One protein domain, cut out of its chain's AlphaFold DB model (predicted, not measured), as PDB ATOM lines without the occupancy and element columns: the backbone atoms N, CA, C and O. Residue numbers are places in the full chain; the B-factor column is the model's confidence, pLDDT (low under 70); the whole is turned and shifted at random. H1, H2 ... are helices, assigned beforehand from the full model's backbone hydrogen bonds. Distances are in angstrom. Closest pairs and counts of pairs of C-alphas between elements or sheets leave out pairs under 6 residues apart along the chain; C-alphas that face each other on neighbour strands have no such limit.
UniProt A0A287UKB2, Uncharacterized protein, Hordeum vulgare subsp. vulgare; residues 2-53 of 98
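This is residues 2 to 53 of the 98 residues of an uncharacterized protein of Hordeum vulgare subsp. vulgare (UniProt A0A287UKB2). Look first for one long helix, H2, which makes one side of a loose, open frame; a short helix, H1, sits separately from it, and the loop of residues 14 to 25 and the tail of residues 41 to 53 make much of the rest. Residues 25 to 31 stick out. The printed part has 52 residues with two named helices, H1 then H2, and no named strand; the class is all helix, though under half of the residues, 21, are in named elements. It is loose, with a radius of gyration of the C-alphas of 12.8 A and spans of 36 by 29 by 18 A.

H2, residues 26 to 40, and H1, residues 8 to 13, are apart. In both, every O i to N i+4 pair is within hydrogen-bond range.

Find C-alpha 26 at (40.326, -2.635, -9.427); from there H2 runs 21.5 A to C-alpha 40 at (44.369, -17.024, -24.850). H1 begins at C-alpha 8, (44.118, -5.931, -34.679), and is 8.8 A long.

The C-alphas farthest apart, Pro 26 and Ile 49, are 35.9 A apart. The printed part has no cut; H1 to H2 is a long link of 12 residues. Residues 2 to 4 have pLDDT under 70.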
ATOM      1  N   VAL A   2      57.140   6.286 -33.353       57.03
ATOM      2  CA  VAL A   2      56.219   5.159 -33.138       57.03
ATOM      3  C   VAL A   2      55.066   5.344 -34.116       57.03
ATOM      4  O   VAL A   2      54.508   6.439 -34.184       57.03
ATOM      5  N   ASP A   3      54.769   4.315 -34.899       59.88
ATOM      6  CA  ASP A   3      53.604   4.299 -35.775       59.88
ATOM      7  C   ASP A   3      52.328   4.408 -34.910       59.88
ATOM      8  O   ASP A   3      52.176   3.622 -33.971       59.88
ATOM      9  N   PRO A   4      51.448   5.406 -35.126       68.69
ATOM     10  CA  PRO A   4      50.215   5.537 -34.352       68.69
ATOM     11  C   PRO A   4      49.173   4.467 -34.702       68.69
ATOM     12  O   PRO A   4      48.171   4.358 -33.992       68.69
ATOM     13  N   TRP A   5      49.370   3.714 -35.787       71.69
ATOM     14  CA  TRP A   5      48.453   2.674 -36.218       71.69
ATOM     15  C   TRP A   5      48.726   1.373 -35.471       71.69
ATOM     16  O   TRP A   5      49.840   0.854 -35.433       71.69
ATOM     17  N   ILE A   6      47.669   0.841 -34.869       74.62
ATOM     18  CA  ILE A   6      47.683  -0.439 -34.179       74.62
ATOM     19  C   ILE A   6      46.759  -1.364 -34.966       74.62
ATOM     20  O   ILE A   6      45.553  -1.129 -35.014       74.62
ATOM     21  N   PHE A   7      47.333  -2.392 -35.589       82.12
ATOM     22  CA  PHE A   7      46.564  -3.428 -36.275       82.12
ATOM     23  C   PHE A   7      45.995  -4.433 -35.268       82.12
ATOM     24  O   PHE A   7      46.638  -4.746 -34.258       82.12
ATOM     25  N   VAL A   8      44.805  -4.963 -35.544       82.94
ATOM     26  CA  VAL A   8      44.118  -5.931 -34.679       82.94
ATOM     27  C   VAL A   8      44.937  -7.212 -34.557       82.94
ATOM     28  O   VAL A   8      45.204  -7.656 -33.444       82.94
ATOM     29  N   GLU A   9      45.420  -7.756 -35.676       82.62
ATOM     30  CA  GLU A   9      46.271  -8.956 -35.695       82.62
ATOM     31  C   GLU A   9      47.534  -8.767 -34.835       82.62
ATOM     32  O   GLU A   9      47.810  -9.559 -33.933       82.62
ATOM     33  N   ALA A  10      48.255  -7.660 -35.036       80.25
ATOM     34  CA  ALA A  10      49.455  -7.337 -34.263       80.25
ATOM     35  C   ALA A  10      49.163  -7.171 -32.760       80.25
ATOM     36  O   ALA A  10      49.983  -7.542 -31.917       80.25
ATOM     37  N   SER A  11      47.985  -6.641 -32.418       82.00
ATOM     38  CA  SER A  11      47.546  -6.476 -31.029       82.00
ATOM     39  C   SER A  11      47.212  -7.798 -30.368       82.00
ATOM     40  O   SER A  11      47.545  -7.982 -29.204       82.00
ATOM     41  N   LEU A  12      46.575  -8.723 -31.086       80.88
ATOM     42  CA  LEU A  12      46.184 -10.021 -30.537       80.88
ATOM     43  C   LEU A  12      47.403 -10.894 -30.222       80.88
ATOM     44  O   LEU A  12      47.408 -11.571 -29.198       80.88
ATOM     45  N   ILE A  13      48.475 -10.787 -31.014       79.75
ATOM     46  CA  ILE A  13      49.766 -11.442 -30.731       79.75
ATOM     47  C   ILE A  13      50.364 -10.954 -29.399       79.75
ATOM     48  O   ILE A  13      51.078 -11.696 -28.725       79.75
ATOM     49  N   ASN A  14      50.098  -9.705 -29.006       77.94
ATOM     50  CA  ASN A  14      50.699  -9.088 -27.824       77.94
ATOM     51  C   ASN A  14      49.693  -8.365 -26.922       77.94
ATOM     52  O   ASN A  14      49.976  -7.297 -26.372       77.94
ATOM     53  N   LEU A  15      48.522  -8.977 -26.734       81.00
ATOM     54  CA  LEU A  15      47.384  -8.344 -26.064       81.00
ATOM     55  C   LEU A  15      47.724  -7.904 -24.631       81.00
ATOM     56  O   LEU A  15      47.357  -6.813 -24.202       81.00
ATOM     57  N   GLY A  16      48.523  -8.705 -23.918       79.00
ATOM     58  CA  GLY A  16      48.987  -8.402 -22.560       79.00
ATOM     59  C   GLY A  16      49.985  -7.239 -22.452       79.00
ATOM     60  O   GLY A  16      50.257  -6.785 -21.343       79.00
ATOM     61  N   ARG A  17      50.535  -6.742 -23.568       79.88
ATOM     62  CA  ARG A  17      51.493  -5.618 -23.599       79.88
ATOM     63  C   ARG A  17      50.892  -4.326 -24.148       79.88
ATOM     64  O   ARG A  17      51.633  -3.366 -24.366       79.88
ATOM     65  N   LEU A  18      49.575  -4.275 -24.354       82.56
ATOM     66  CA  LEU A  18      48.908  -3.036 -24.732       82.56
ATOM     67  C   LEU A  18      49.142  -1.960 -23.665       82.56
ATOM     68  O   LEU A  18      48.813  -2.121 -22.489       82.56
ATOM     69  N   ALA A  19      49.728  -0.845 -24.096       81.25
ATOM     70  CA  ALA A  19      49.968   0.297 -23.235       81.25
ATOM     71  C   ALA A  19      48.698   1.151 -23.144       81.25
ATOM     72  O   ALA A  19      48.278   1.778 -24.117       81.25
ATOM     73  N   PHE A  20      48.108   1.221 -21.953       82.69
ATOM     74  CA  PHE A  20      46.988   2.114 -21.678       82.69
ATOM     75  C   PHE A  20      47.491   3.443 -21.113       82.69
ATOM     76  O   PHE A  20      48.357   3.481 -20.242       82.69
ATOM     77  N   ARG A  21      46.919   4.560 -21.581       81.88
ATOM     78  CA  ARG A  21      47.274   5.900 -21.075       81.88
ATOM     79  C   ARG A  21      46.819   6.143 -19.637       81.88
ATOM     80  O   ARG A  21      47.387   6.993 -18.961       81.88
ATOM     81  N   ARG A  22      45.762   5.460 -19.196       82.06
ATOM     82  CA  ARG A  22      45.222   5.557 -17.835       82.06
ATOM     83  C   ARG A  22      45.191   4.161 -17.220       82.06
ATOM     84  O   ARG A  22      44.741   3.243 -17.906       82.06
ATOM     85  N   PRO A  23      45.642   3.995 -15.966       84.25
ATOM     86  CA  PRO A  23      45.524   2.720 -15.280       84.25
ATOM     87  C   PRO A  23      44.052   2.390 -15.041       84.25
ATOM     88  O   PRO A  23      43.213   3.276 -14.850       84.25
ATOM     89  N   PHE A  24      43.745   1.101 -15.045       84.81
ATOM     90  CA  PHE A  24      42.423   0.607 -14.707       84.81
ATOM     91  C   PHE A  24      42.194   0.665 -13.194       84.81
ATOM     92  O   PHE A  24      43.108   0.452 -12.400       84.81
ATOM     93  N   GLY A  25      40.951   0.926 -12.785       89.62
ATOM     94  CA  GLY A  25      40.540   0.686 -11.402       89.62
ATOM     95  C   GLY A  25      40.488  -0.820 -11.095       89.62
ATOM     96  O   GLY A  25      40.489  -1.629 -12.028       89.62
ATOM     97  N   PRO A  26      40.378  -1.225  -9.817       90.75
ATOM     98  CA  PRO A  26      40.326  -2.635  -9.427       90.75
ATOM     99  C   PRO A  26      39.301  -3.492 -10.198       90.75
ATOM    100  O   PRO A  26      39.708  -4.518 -10.740       90.75
ATOM    101  N   PRO A  27      38.020  -3.089 -10.357       90.31
ATOM    102  CA  PRO A  27      37.041  -3.932 -11.054       90.31
ATOM    103  C   PRO A  27      37.352  -4.084 -12.549       90.31
ATOM    104  O   PRO A  27      37.212  -5.164 -13.113       90.31
ATOM    105  N   VAL A  28      37.836  -3.016 -13.186       90.19
ATOM    106  CA  VAL A  28      38.207  -3.029 -14.610       90.19
ATOM    107  C   VAL A  28      39.478  -3.848 -14.829       90.19
ATOM    108  O   VAL A  28      39.610  -4.531 -15.837       90.19
ATOM    109  N   THR A  29      40.396  -3.828 -13.862       89.94
ATOM    110  CA  THR A  29      41.609  -4.648 -13.893       89.94
ATOM    111  C   THR A  29      41.256  -6.130 -13.856       89.94
ATOM    112  O   THR A  29      41.801  -6.888 -14.649       89.94
ATOM    113  N   VAL A  30      40.330  -6.552 -12.990       93.12
ATOM    114  CA  VAL A  30      39.872  -7.953 -12.940       93.12
ATOM    115  C   VAL A  30      39.243  -8.365 -14.271       93.12
ATOM    116  O   VAL A  30      39.688  -9.343 -14.866       93.12
ATOM    117  N   ALA A  31      38.309  -7.564 -14.793       92.69
ATOM    118  CA  ALA A  31      37.676  -7.827 -16.086       92.69
ATOM    119  C   ALA A  31      38.695  -7.917 -17.240       92.69
ATOM    120  O   ALA A  31      38.563  -8.753 -18.131       92.69
ATOM    121  N   TRP A  32      39.746  -7.088 -17.215       90.81
ATOM    122  CA  TRP A  32      40.837  -7.158 -18.189       90.81
ATOM    123  C   TRP A  32      41.611  -8.480 -18.110       90.81
ATOM    124  O   TRP A  32      41.886  -9.088 -19.142       90.81
ATOM    125  N   HIS A  33      41.929  -8.961 -16.906       90.31
ATOM    126  CA  HIS A  33      42.614 -10.247 -16.737       90.31
ATOM    127  C   HIS A  33      41.739 -11.425 -17.181       90.31
ATOM    128  O   HIS A  33      42.236 -12.322 -17.858       90.31
ATOM    129  N   GLU A  34      40.444 -11.415 -16.859       91.38
ATOM    130  CA  GLU A  34      39.493 -12.428 -17.339       91.38
ATOM    131  C   GLU A  34      39.425 -12.454 -18.873       91.38
ATOM    132  O   GLU A  34      39.480 -13.521 -19.490       91.38
ATOM    133  N   LEU A  35      39.394 -11.279 -19.510       88.75
ATOM    134  CA  LEU A  35      39.438 -11.156 -20.966       88.75
ATOM    135  C   LEU A  35      40.731 -11.744 -21.544       88.75
ATOM    136  O   LEU A  35      40.675 -12.504 -22.510       88.75
ATOM    137  N   LEU A  36      41.891 -11.442 -20.952       88.62
ATOM    138  CA  LEU A  36      43.167 -12.017 -21.388       88.62
ATOM    139  C   LEU A  36      43.141 -13.546 -21.319       88.62
ATOM    140  O   LEU A  36      43.486 -14.200 -22.300       88.62
ATOM    141  N   VAL A  37      42.676 -14.114 -20.202       86.88
ATOM    142  CA  VAL A  37      42.573 -15.570 -20.032       86.88
ATOM    143  C   VAL A  37      41.668 -16.166 -21.107       86.88
ATOM    144  O   VAL A  37      42.103 -17.054 -21.833       86.88
ATOM    145  N   THR A  38      40.450 -15.650 -21.274       84.88
ATOM    146  CA  THR A  38      39.497 -16.174 -22.273       84.88
ATOM    147  C   THR A  38      40.012 -16.066 -23.707       84.88
ATOM    148  O   THR A  38      39.806 -16.980 -24.502       84.88
ATOM    149  N   THR A  39      40.737 -14.996 -24.033       79.62
ATOM    150  CA  THR A  39      41.274 -14.770 -25.382       79.62
ATOM    151  C   THR A  39      42.470 -15.675 -25.680       79.62
ATOM    152  O   THR A  39      42.645 -16.088 -26.817       79.62
ATOM    153  N   THR A  40      43.262 -16.061 -24.671       77.44
ATOM    154  CA  THR A  40      44.369 -17.024 -24.850       77.44
ATOM    155  C   THR A  40      43.914 -18.464 -25.094       77.44
ATOM    156  O   THR A  40      44.719 -19.286 -25.527       77.44
ATOM    157  N   LEU A  41      42.642 -18.789 -24.833       78.00
ATOM    158  CA  LEU A  41      42.105 -20.141 -25.026       78.00
ATOM    159  C   LEU A  41      41.885 -20.499 -26.502       78.00
ATOM    160  O   LEU A  41      41.774 -21.681 -26.827       78.00
ATOM    161  N   HIS A  42      41.818 -19.506 -27.390       75.75
ATOM    162  CA  HIS A  42      41.584 -19.707 -28.814       75.75
ATOM    163  C   HIS A  42      42.632 -18.970 -29.637       75.75
ATOM    164  O   HIS A  42      42.952 -17.816 -29.362       75.75
ATOM    165  N   GLU A  43      43.149 -19.625 -30.676       73.62
ATOM    166  CA  GLU A  43      44.016 -18.950 -31.633       73.62
ATOM    167  C   GLU A  43      43.191 -17.882 -32.374       73.62
ATOM    168  O   GLU A  43      42.136 -18.204 -32.937       73.62
ATOM    169  N   PRO A  44      43.604 -16.604 -32.332       72.75
ATOM    170  CA  PRO A  44      42.840 -15.532 -32.942       72.75
ATOM    171  C   PRO A  44      42.841 -15.699 -34.463       72.75
ATOM    172  O   PRO A  44      43.858 -15.504 -35.123       72.75
ATOM    173  N   TYR A  45      41.683 -16.035 -35.029       78.06
ATOM    174  CA  TYR A  45      41.497 -16.044 -36.474       78.06
ATOM    175  C   TYR A  45      41.152 -14.631 -36.951       78.06
ATOM    176  O   TYR A  45      40.020 -14.168 -36.794       78.06
ATOM    177  N   VAL A  46      42.139 -13.941 -37.519       76.88
ATOM    178  CA  VAL A  46      41.963 -12.647 -38.187       76.88
ATOM    179  C   VAL A  46      42.237 -12.844 -39.671       76.88
ATOM    180  O   VAL A  46      43.256 -13.416 -40.055       76.88
ATOM    181  N   ASP A  47      41.305 -12.405 -40.515       77.94
ATOM    182  CA  ASP A  47      41.525 -12.396 -41.959       77.94
ATOM    183  C   ASP A  47      42.644 -11.397 -42.298       77.94
ATOM    184  O   ASP A  47      42.731 -10.333 -41.690       77.94
ATOM    185  N   ARG A  48      43.477 -11.684 -43.300       74.19
ATOM    186  CA  ARG A  48      44.623 -10.836 -43.700       74.19
ATOM    187  C   ARG A  48      44.204  -9.541 -44.414       74.19
ATOM    188  O   ARG A  48      45.007  -8.905 -45.100       74.19
ATOM    189  N   ILE A  49      42.933  -9.172 -44.310       80.94
ATOM    190  CA  ILE A  49      42.378  -7.946 -44.868       80.94
ATOM    191  C   ILE A  49      42.758  -6.785 -43.948       80.94
ATOM    192  O   ILE A  49      42.701  -6.897 -42.729       80.94
ATOM    193  N   ALA A  50      43.113  -5.645 -44.542       81.50
ATOM    194  CA  ALA A  50      43.405  -4.434 -43.788       81.50
ATOM    195  C   ALA A  50      42.235  -4.038 -42.868       81.50
ATOM    196  O   ALA A  50      41.081  -3.987 -43.312       81.50
ATOM    197  N   ASP A  51      42.563  -3.695 -41.621       86.19
ATOM    198  CA  ASP A  51      41.596  -3.233 -40.629       86.19
ATOM    199  C   ASP A  51      40.792  -2.035 -41.150       86.19
ATOM    200  O   ASP A  51      41.327  -1.094 -41.747       86.19
ATOM    201  N   ARG A  52      39.478  -2.057 -40.908       85.50
ATOM    202  CA  ARG A  52      38.564  -0.974 -41.292       85.50
ATOM    203  C   ARG A  52      37.876  -0.412 -40.062       85.50
ATOM    204  O   ARG A  52      37.178  -1.126 -39.351       85.50
ATOM    205  N   THR A  53      38.010   0.891 -39.852       84.75
ATOM    206  CA  THR A  53      37.245   1.603 -38.826       84.75
ATOM    207  C   THR A  53      35.856   1.950 -39.360       84.75
ATOM    208  O   THR A  53      35.748   2.664 -40.360       84.75
TER     209      THR A  53